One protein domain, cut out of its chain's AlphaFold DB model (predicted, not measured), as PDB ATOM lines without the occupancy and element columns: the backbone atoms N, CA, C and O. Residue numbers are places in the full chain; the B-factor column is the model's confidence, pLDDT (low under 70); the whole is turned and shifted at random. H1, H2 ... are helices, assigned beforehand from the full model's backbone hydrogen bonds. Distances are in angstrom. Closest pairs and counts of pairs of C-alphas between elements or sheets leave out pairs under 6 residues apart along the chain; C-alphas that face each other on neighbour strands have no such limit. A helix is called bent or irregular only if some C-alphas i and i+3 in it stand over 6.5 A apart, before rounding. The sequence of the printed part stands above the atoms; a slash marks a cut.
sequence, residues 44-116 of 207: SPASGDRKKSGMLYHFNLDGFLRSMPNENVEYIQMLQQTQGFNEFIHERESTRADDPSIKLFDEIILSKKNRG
ATOM      1  N   SER A  44      72.952  -1.162  33.107       76.19
ATOM      2  CA  SER A  44      71.550  -1.457  32.780       76.19
ATOM      3  C   SER A  44      71.425  -2.135  31.407       76.19
ATOM      4  O   SER A  44      72.189  -1.815  30.492       76.19
ATOM      5  N   PRO A  45      70.445  -3.035  31.207       83.25
ATOM      6  CA  PRO A  45      70.224  -3.662  29.908       83.25
ATOM      7  C   PRO A  45      69.892  -2.612  28.839       83.25
ATOM      8  O   PRO A  45      69.075  -1.719  29.068       83.25
ATOM      9  N   ALA A  46      70.489  -2.744  27.652       85.31
ATOM     10  CA  ALA A  46      70.187  -1.868  26.522       85.31
ATOM     11  C   ALA A  46      68.698  -1.953  26.128       85.31
ATOM     12  O   ALA A  46      68.043  -2.993  26.285       85.31
ATOM     13  N   SER A  47      68.148  -0.865  25.585       83.88
ATOM     14  CA  SER A  47      66.746  -0.779  25.153       83.88
ATOM     15  C   SER A  47      66.621  -0.392  23.680       83.88
ATOM     16  O   SER A  47      67.498   0.272  23.126       83.88
ATOM     17  N   GLY A  48      65.510  -0.810  23.064       85.94
ATOM     18  CA  GLY A  48      65.081  -0.380  21.734       85.94
ATOM     19  C   GLY A  48      66.150  -0.558  20.659       85.94
ATOM     20  O   GLY A  48      66.607  -1.670  20.390       85.94
ATOM     21  N   ASP A  49      66.536   0.554  20.043       83.62
ATOM     22  CA  ASP A  49      67.439   0.574  18.892       83.62
ATOM     23  C   ASP A  49      68.887   0.226  19.248       83.62
ATOM     24  O   ASP A  49      69.595  -0.331  18.412       83.62
ATOM     25  N   ARG A  50      69.303   0.419  20.506       82.62
ATOM     26  CA  ARG A  50      70.647   0.030  20.970       82.62
ATOM     27  C   ARG A  50      70.859  -1.482  20.920       82.62
ATOM     28  O   ARG A  50      71.922  -1.952  20.533       82.62
ATOM     29  N   LYS A  51      69.818  -2.261  21.233       85.88
ATOM     30  CA  LYS A  51      69.859  -3.723  21.069       85.88
ATOM     31  C   LYS A  51      69.972  -4.126  19.603       85.88
ATOM     32  O   LYS A  51      70.691  -5.066  19.281       85.88
ATOM     33  N   LYS A  52      69.287  -3.405  18.711       86.44
ATOM     34  CA  LYS A  52      69.356  -3.651  17.262       86.44
ATOM     35  C   LYS A  52      70.736  -3.314  16.694       86.44
ATOM     36  O   LYS A  52      71.169  -3.979  15.762       86.44
ATOM     37  N   SER A  53      71.434  -2.336  17.272       85.44
ATOM     38  CA  SER A  53      72.814  -1.992  16.919       85.44
ATOM     39  C   SER A  53      73.870  -2.880  17.593       85.44
ATOM     40  O   SER A  53      75.050  -2.555  17.531       85.44
ATOM     41  N   GLY A  54      73.473  -3.975  18.251       84.31
ATOM     42  CA  GLY A  54      74.401  -4.927  18.868       84.31
ATOM     43  C   GLY A  54      74.884  -4.559  20.274       84.31
ATOM     44  O   GLY A  54      75.715  -5.280  20.819       84.31
ATOM     45  N   MET A  55      74.355  -3.499  20.894       87.81
ATOM     46  CA  MET A  55      74.667  -3.178  22.289       87.81
ATOM     47  C   MET A  55      73.830  -4.044  23.229       87.81
ATOM     48  O   MET A  55      72.602  -4.116  23.126       87.81
ATOM     49  N   LEU A  56      74.495  -4.684  24.180       88.44
ATOM     50  CA  LEU A  56      73.883  -5.504  25.224       88.44
ATOM     51  C   LEU A  56      73.446  -4.648  26.415       88.44
ATOM     52  O   LEU A  56      72.430  -4.915  27.066       88.44
ATOM     53  N   TYR A  57      74.197  -3.583  26.650       89.38
ATOM     54  CA  TYR A  57      74.153  -2.769  27.847       89.38
ATOM     55  C   TYR A  57      74.130  -1.278  27.509       89.38
ATOM     56  O   TYR A  57      74.375  -0.884  26.370       89.38
ATOM     57  N   HIS A  58      73.796  -0.445  28.496       88.06
ATOM     58  CA  HIS A  58      73.796   1.006  28.342       88.06
ATOM     59  C   HIS A  58      74.419   1.743  29.539       88.06
ATOM     60  O   HIS A  58      74.036   1.515  30.693       88.06
ATOM     61  N   PHE A  59      75.319   2.686  29.243       86.88
ATOM     62  CA  PHE A  59      75.904   3.642  30.169       86.88
ATOM     63  C   PHE A  59      75.050   4.873  30.401       86.88
ATOM     64  O   PHE A  59      74.967   5.765  29.559       86.88
ATOM     65  N   ASN A  60      74.494   4.968  31.608       87.00
ATOM     66  CA  ASN A  60      73.910   6.206  32.099       87.00
ATOM     67  C   ASN A  60      75.005   7.124  32.671       87.00
ATOM     68  O   ASN A  60      75.243   7.143  33.883       87.00
ATOM     69  N   LEU A  61      75.661   7.876  31.787       86.75
ATOM     70  CA  LEU A  61      76.712   8.831  32.141       86.75
ATOM     71  C   LEU A  61      76.212   9.926  33.096       86.75
ATOM     72  O   LEU A  61      76.885  10.234  34.074       86.75
ATOM     73  N   ASP A  62      75.010  10.460  32.879       87.50
ATOM     74  CA  ASP A  62      74.440  11.504  33.741       87.50
ATOM     75  C   ASP A  62      74.209  11.001  35.170       87.50
ATOM     76  O   ASP A  62      74.516  11.686  36.149       87.50
ATOM     77  N   GLY A  63      73.686   9.779  35.301       85.62
ATOM     78  CA  GLY A  63      73.534   9.113  36.591       85.62
ATOM     79  C   GLY A  63      74.881   8.856  37.266       85.62
ATOM     80  O   GLY A  63      75.013   9.062  38.473       85.62
ATOM     81  N   PHE A  64      75.891   8.468  36.483       84.50
ATOM     82  CA  PHE A  64      77.252   8.272  36.972       84.50
ATOM     83  C   PHE A  64      77.857   9.570  37.512       84.50
ATOM     84  O   PHE A  64      78.279   9.593  38.669       84.50
ATOM     85  N   LEU A  65      77.805  10.661  36.740       86.38
ATOM     86  CA  LEU A  65      78.311  11.976  37.144       86.38
ATOM     87  C   LEU A  65      77.656  12.469  38.443       86.38
ATOM     88  O   LEU A  65      78.355  12.939  39.334       86.38
ATOM     89  N   ARG A  66      76.338  12.285  38.601       86.94
ATOM     90  CA  ARG A  66      75.608  12.654  39.832       86.94
ATOM     91  C   ARG A  66      75.979  11.814  41.055       86.94
ATOM     92  O   ARG A  66      75.740  12.246  42.177       86.94
ATOM     93  N   SER A  67      76.501  10.605  40.853       82.00
ATOM     94  CA  SER A  67      76.868   9.691  41.943       82.00
ATOM     95  C   SER A  67      78.273   9.929  42.500       82.00
ATOM     96  O   SER A  67      78.642   9.320  43.507       82.00
ATOM     97  N   MET A  68      79.070  10.767  41.834       79.19
ATOM     98  CA  MET A  68      80.456  11.017  42.208       79.19
ATOM     99  C   MET A  68      80.607  12.249  43.108       79.19
ATOM    100  O   MET A  68      79.799  13.173  43.031       79.19
ATOM    101  N   PRO A  69      81.675  12.303  43.924       83.12
ATOM    102  CA  PRO A  69      82.102  13.538  44.573       83.12
ATOM    103  C   PRO A  69      82.358  14.646  43.542       83.12
ATOM    104  O   PRO A  69      82.976  14.382  42.510       83.12
ATOM    105  N   ASN A  70      81.929  15.876  43.842       82.00
ATOM    106  CA  ASN A  70      81.987  17.020  42.917       82.00
ATOM    107  C   ASN A  70      83.390  17.259  42.329       82.00
ATOM    108  O   ASN A  70      83.516  17.545  41.144       82.00
ATOM    109  N   GLU A  71      84.436  17.064  43.132       81.81
ATOM    110  CA  GLU A  71      85.851  17.160  42.732       81.81
ATOM    111  C   GLU A  71      86.242  16.228  41.570       81.81
ATOM    112  O   GLU A  71      87.135  16.548  40.790       81.81
ATOM    113  N   ASN A  72      85.554  15.095  41.412       81.38
ATOM    114  CA  ASN A  72      85.847  14.109  40.369       81.38
ATOM    115  C   ASN A  72      84.974  14.300  39.119       81.38
ATOM    116  O   ASN A  72      85.264  13.719  38.072       81.38
ATOM    117  N   VAL A  73      83.901  15.097  39.210       86.12
ATOM    118  CA  VAL A  73      82.946  15.314  38.112       86.12
ATOM    119  C   VAL A  73      83.616  16.039  36.951       86.12
ATOM    120  O   VAL A  73      83.516  15.569  35.820       86.12
ATOM    121  N   GLU A  74      84.342  17.128  37.222       86.25
ATOM    122  CA  GLU A  74      85.043  17.913  36.191       86.25
ATOM    123  C   GLU A  74      86.047  17.053  35.413       86.25
ATOM    124  O   GLU A  74      86.112  17.088  34.183       86.25
ATOM    125  N   TYR A  75      86.786  16.203  36.125       82.31
ATOM    126  CA  TYR A  75      87.752  15.300  35.516       82.31
ATOM    127  C   TYR A  75      87.085  14.246  34.619       82.31
ATOM    128  O   TYR A  75      87.532  14.003  33.496       82.31
ATOM    129  N   ILE A  76      85.983  13.638  35.066       84.56
ATOM    130  CA  ILE A  76      85.258  12.650  34.254       84.56
ATOM    131  C   ILE A  76      84.584  13.317  33.048       84.56
ATOM    132  O   ILE A  76      84.543  12.730  31.966       84.56
ATOM    133  N   GLN A  77      84.132  14.564  33.191       88.56
ATOM    134  CA  GLN A  77      83.628  15.373  32.080       88.56
ATOM    135  C   GLN A  77      84.700  15.705  31.035       88.56
ATOM    136  O   GLN A  77      84.365  15.859  29.859       88.56
ATOM    137  N   MET A  78      85.970  15.786  31.430       87.56
ATOM    138  CA  MET A  78      87.087  15.844  30.489       87.56
ATOM    139  C   MET A  78      87.339  14.468  29.852       87.56
ATOM    140  O   MET A  78      87.500  14.377  28.637       87.56
ATOM    141  N   LEU A  79      87.322  13.385  30.638       84.19
ATOM    142  CA  LEU A  79      87.568  12.029  30.129       84.19
ATOM    143  C   LEU A  79      86.552  11.575  29.079       84.19
ATOM    144  O   LEU A  79      86.965  10.974  28.090       84.19
ATOM    145  N   GLN A  80      85.263  11.896  29.228       86.44
ATOM    146  CA  GLN A  80      84.236  11.560  28.223       86.44
ATOM    147  C   GLN A  80      84.528  12.142  26.827       86.44
ATOM    148  O   GLN A  80      84.047  11.611  25.830       86.44
ATOM    149  N   GLN A  81      85.329  13.212  26.737       87.62
ATOM    150  CA  GLN A  81      85.715  13.817  25.459       87.62
ATOM    151  C   GLN A  81      86.844  13.044  24.764       87.62
ATOM    152  O   GLN A  81      87.170  13.314  23.611       87.62
ATOM    153  N   THR A  82      87.464  12.079  25.448       88.38
ATOM    154  CA  THR A  82      88.562  11.285  24.893       88.38
ATOM    155  C   THR A  82      88.041  10.094  24.096       88.38
ATOM    156  O   THR A  82      87.068   9.440  24.474       88.38
ATOM    157  N   GLN A  83      88.727   9.761  23.001       87.94
ATOM    158  CA  GLN A  83      88.428   8.558  22.225       87.94
ATOM    159  C   GLN A  83      88.528   7.295  23.094       87.94
ATOM    160  O   GLN A  83      87.625   6.467  23.064       87.94
ATOM    161  N   GLY A  84      89.572   7.191  23.924       82.62
ATOM    162  CA  GLY A  84      89.807   6.010  24.757       82.62
ATOM    163  C   GLY A  84      88.686   5.733  25.760       82.62
ATOM    164  O   GLY A  84      88.322   4.580  25.966       82.62
ATOM    165  N   PHE A  85      88.079   6.772  26.347       83.62
ATOM    166  CA  PHE A  85      86.914   6.579  27.213       83.62
ATOM    167  C   PHE A  85      85.698   6.079  26.427       83.62
ATOM    168  O   PHE A  85      85.003   5.172  26.875       83.62
ATOM    169  N   ASN A  86      85.450   6.637  25.242       86.94
ATOM    170  CA  ASN A  86      84.318   6.236  24.407       86.94
ATOM    171  C   ASN A  86      84.461   4.799  23.889       86.94
ATOM    172  O   ASN A  86      83.486   4.049  23.901       86.94
ATOM    173  N   GLU A  87      85.670   4.392  23.503       88.56
ATOM    174  CA  GLU A  87      85.973   3.008  23.130       88.56
ATOM    175  C   GLU A  87      85.800   2.059  24.313       88.56
ATOM    176  O   GLU A  87      85.147   1.029  24.164       88.56
ATOM    177  N   PHE A  88      86.287   2.440  25.498       85.75
ATOM    178  CA  PHE A  88      86.087   1.662  26.718       85.75
ATOM    179  C   PHE A  88      84.596   1.452  27.009       85.75
ATOM    180  O   PHE A  88      84.157   0.322  27.220       85.75
ATOM    181  N   ILE A  89      83.786   2.515  26.980       86.50
ATOM    182  CA  ILE A  89      82.340   2.397  27.201       86.50
ATOM    183  C   ILE A  89      81.688   1.534  26.119       86.50
ATOM    184  O   ILE A  89      80.876   0.673  26.446       86.50
ATOM    185  N   HIS A  90      82.058   1.709  24.852       88.06
ATOM    186  CA  HIS A  90      81.520   0.914  23.750       88.06
ATOM    187  C   HIS A  90      81.855  -0.580  23.884       88.06
ATOM    188  O   HIS A  90      80.985  -1.436  23.712       88.06
ATOM    189  N   GLU A  91      83.102  -0.915  24.215       87.56
ATOM    190  CA  GLU A  91      83.537  -2.290  24.480       87.56
ATOM    191  C   GLU A  91      82.729  -2.899  25.632       87.56
ATOM    192  O   GLU A  91      82.227  -4.018  25.518       87.56
ATOM    193  N   ARG A  92      82.501  -2.131  26.705       85.94
ATOM    194  CA  ARG A  92      81.645  -2.551  27.822       85.94
ATOM    195  C   ARG A  92      80.179  -2.715  27.437       85.94
ATOM    196  O   ARG A  92      79.517  -3.607  27.960       85.94
ATOM    197  N   GLU A  93      79.657  -1.864  26.558       88.50
ATOM    198  CA  GLU A  93      78.261  -1.921  26.125       88.50
ATOM    199  C   GLU A  93      77.983  -3.103  25.177       88.50
ATOM    200  O   GLU A  93      76.863  -3.620  25.157       88.50
ATOM    201  N   SER A  94      78.988  -3.547  24.419       89.56
ATOM    202  CA  SER A  94      78.878  -4.601  23.394       89.56
ATOM    203  C   SER A  94      79.379  -5.979  23.844       89.56
ATOM    204  O   SER A  94      79.000  -6.991  23.251       89.56
ATOM    205  N   THR A  95      80.177  -6.050  24.912       89.12
ATOM    206  CA  THR A  95      80.728  -7.309  25.435       89.12
ATOM    207  C   THR A  95      79.866  -7.864  26.563       89.12
ATOM    208  O   THR A  95      79.270  -7.133  27.354       89.12
ATOM    209  N   ARG A  96      79.766  -9.193  26.645       87.62
ATOM    210  CA  ARG A  96      78.977  -9.855  27.686       87.62
ATOM    211  C   ARG A  96      79.707  -9.830  29.031       87.62
ATOM    212  O   ARG A  96      80.925  -9.957  29.084       87.62
ATOM    213  N   ALA A  97      78.947  -9.780  30.124       83.12
ATOM    214  CA  ALA A  97      79.496  -9.825  31.482       83.12
ATOM    215  C   ALA A  97      80.205 -11.150  31.832       83.12
ATOM    216  O   ALA A  97      80.920 -11.220  32.827       83.12
ATOM    217  N   ASP A  98      79.999 -12.222  31.058       84.94
ATOM    218  CA  ASP A  98      80.699 -13.489  31.256       84.94
ATOM    219  C   ASP A  98      82.111 -13.537  30.658       84.94
ATOM    220  O   ASP A  98      82.852 -14.466  30.998       84.94
ATOM    221  N   ASP A  99      82.489 -12.542  29.849       87.81
ATOM    222  CA  ASP A  99      83.813 -12.443  29.236       87.81
ATOM    223  C   ASP A  99      84.927 -12.298  30.301       87.81
ATOM    224  O   ASP A  99      84.783 -11.503  31.236       87.81
ATOM    225  N   PRO A 100      86.045 -13.045  30.195       84.81
ATOM    226  CA  PRO A 100      87.129 -13.002  31.179       84.81
ATOM    227  C   PRO A 100      87.742 -11.612  31.384       84.81
ATOM    228  O   PRO A 100      88.104 -11.272  32.508       84.81
ATOM    229  N   SER A 101      87.858 -10.799  30.327       81.69
ATOM    230  CA  SER A 101      88.447  -9.453  30.410       81.69
ATOM    231  C   SER A 101      87.552  -8.492  31.201       81.69
ATOM    232  O   SER A 101      88.025  -7.742  32.059       81.69
ATOM    233  N   ILE A 102      86.240  -8.596  30.977       84.25
ATOM    234  CA  ILE A 102      85.190  -7.849  31.669       84.25
ATOM    235  C   ILE A 102      85.143  -8.250  33.145       84.25
ATOM    236  O   ILE A 102      85.254  -7.390  34.023       84.25
ATOM    237  N   LYS A 103      85.082  -9.559  33.419       84.69
ATOM    238  CA  LYS A 103      85.093 -10.121  34.778       84.69
ATOM    239  C   LYS A 103      86.325  -9.715  35.567       84.69
ATOM    240  O   LYS A 103      86.194  -9.302  36.717       84.69
ATOM    241  N   LEU A 104      87.509  -9.813  34.958       84.19
ATOM    242  CA  LEU A 104      88.764  -9.441  35.601       84.19
ATOM    243  C   LEU A 104      88.706  -7.999  36.098       84.19
ATOM    244  O   LEU A 104      88.991  -7.729  37.262       84.19
ATOM    245  N   PHE A 105      88.333  -7.067  35.226       83.12
ATOM    246  CA  PHE A 105      88.289  -5.658  35.589       83.12
ATOM    247  C   PHE A 105      87.232  -5.375  36.662       83.12
ATOM    248  O   PHE A 105      87.509  -4.644  37.616       83.12
ATOM    249  N   ASP A 106      86.046  -5.969  36.537       82.31
ATOM    250  CA  ASP A 106      84.959  -5.774  37.498       82.31
ATOM    251  C   ASP A 106      85.343  -6.315  38.881       82.31
ATOM    252  O   ASP A 106      85.130  -5.650  39.898       82.31
ATOM    253  N   GLU A 107      86.017  -7.465  38.937       84.19
ATOM    254  CA  GLU A 107      86.540  -7.999  40.189       84.19
ATOM    255  C   GLU A 107      87.731  -7.211  40.741       84.19
ATOM    256  O   GLU A 107      87.884  -7.131  41.963       84.19
ATOM    257  N   ILE A 108      88.553  -6.565  39.903       83.88
ATOM    258  CA  ILE A 108      89.582  -5.630  40.388       83.88
ATOM    259  C   ILE A 108      88.914  -4.435  41.077       83.88
ATOM    260  O   ILE A 108      89.338  -4.066  42.177       83.88
ATOM    261  N   ILE A 109      87.864  -3.852  40.485       81.25
ATOM    262  CA  ILE A 109      87.082  -2.779  41.124       81.25
ATOM    263  C   ILE A 109      86.494  -3.278  42.442       81.25
ATOM    264  O   ILE A 109      86.619  -2.618  43.477       81.25
ATOM    265  N   LEU A 110      85.887  -4.463  42.423       81.31
ATOM    266  CA  LEU A 110      85.276  -5.069  43.598       81.31
ATOM    267  C   LEU A 110      86.305  -5.302  44.714       81.31
ATOM    268  O   LEU A 110      86.077  -4.942  45.870       81.31
ATOM    269  N   SER A 111      87.484  -5.811  44.359       81.94
ATOM    270  CA  SER A 111      88.624  -5.995  45.257       81.94
ATOM    271  C   SER A 111      89.102  -4.664  45.835       81.94
ATOM    272  O   SER A 111      89.308  -4.556  47.045       81.94
ATOM    273  N   LYS A 112      89.235  -3.617  45.010       79.31
ATOM    274  CA  LYS A 112      89.621  -2.267  45.454       79.31
ATOM    275  C   LYS A 112      88.615  -1.695  46.450       79.31
ATOM    276  O   LYS A 112      89.013  -1.240  47.521       79.31
ATOM    277  N   LYS A 113      87.323  -1.835  46.169       76.25
ATOM    278  CA  LYS A 113      86.241  -1.458  47.083       76.25
ATOM    279  C   LYS A 113      86.280  -2.257  48.392       76.25
ATOM    280  O   LYS A 113      86.099  -1.685  49.468       76.25
ATOM    281  N   ASN A 114      86.575  -3.557  48.326       79.50
ATOM    282  CA  ASN A 114      86.723  -4.431  49.495       79.50
ATOM    283  C   ASN A 114      87.943  -4.072  50.372       79.50
ATOM    284  O   ASN A 114      87.924  -4.367  51.568       79.50
ATOM    285  N   ARG A 115      88.994  -3.441  49.822       76.31
ATOM    286  CA  ARG A 115      90.168  -2.978  50.596       76.31
ATOM    287  C   ARG A 115      89.850  -1.773  51.486       76.31
ATOM    288  O   ARG A 115      90.420  -1.668  52.564       76.31
ATOM    289  N   GLY A 116      88.945  -0.893  51.048       65.25
ATOM    290  CA  GLY A 116      88.562   0.325  51.778       65.25
ATOM    291  C   GLY A 116      87.467   0.129  52.833       65.25
ATOM    292  O   GLY A 116      87.242   1.014  53.654       65.25
TER     293      GLY A 116
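AT A GLANCE: This is residues 44 to 116 of the 207 residues of the protein "dDENN domain-containing protein" of Cryomyces minteri (UniProt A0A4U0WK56). Five helices are strung out in a loose, open frame with few contacts: H3, H4 and H5 make a U, with H4 as its base and H3 and H5 as its arms. H2 runs side by side with H3, opposite ways, short H1 sits in a loop near the start, and residues 107 to 116 of H5 stick out. The printed part has 73 residues, with H1 to H5 in that order and no named strand; its class is all helix. It is only just loose, close to compact, with a radius of gyration of the C-alphas of 13.7 A and spans of 37 by 26 by 20 A.

HOW THE PARTS SIT: Start at residues 44 to 45, which pair antiparallel with residues 57 to 58. Between them look for H1, residues 49 to 52, apart from H2, residues 61 to 67. H2 and H3, residues 70 to 79, form a helical hairpin at a shallow tilt of 20 degrees; they only just touch, with 3 pairs of C-alphas within 8 A, the closest those of Leu 65 and Val 73, 5.8 A apart. H4, residues 83 to 94, is close to H3 but not clearly touching, about perpendicular at 88 degrees; their closest C-alphas, Leu 79 and Phe 85, are 6.2 A apart. H5, residues 100 to 116, is close to H4 but not clearly touching, only just about perpendicular at 73 degrees; their closest C-alphas, Arg 92 and Ile 102, are 7.4 A apart. H3 and H5 are apart. Every O i to N i+4 pair is within hydrogen-bond range in H2 and H4, against 4 of 6 in H3 and 12 of 13 in H5; H1 is too short for such a pair.

IN THESE COORDINATES: Find C-alpha 49 at (67.439, 0.574, 18.892), where H1 begins; it is 4.9 A long, and H2 after it 9.8 A. H3 is 14.8 A long and only just irregular: C-alphas 71 and 74 are 6.6 A apart. H4 is 16.3 A long. From C-alpha 100 at (87.129, -13.002, 31.179), H5 runs 24.6 A to C-alpha 116 at (88.562, 0.325, 51.778).

THE WHOLE: The two C-alphas farthest apart, those of Lys 52 and Gly 116, are 39.7 A apart. The printed part has no cut; the link from H1 to H2 is short, and the other three are tight. The mean pLDDT of the printed part is 84.5, and look to residue 116 for the one value under 70.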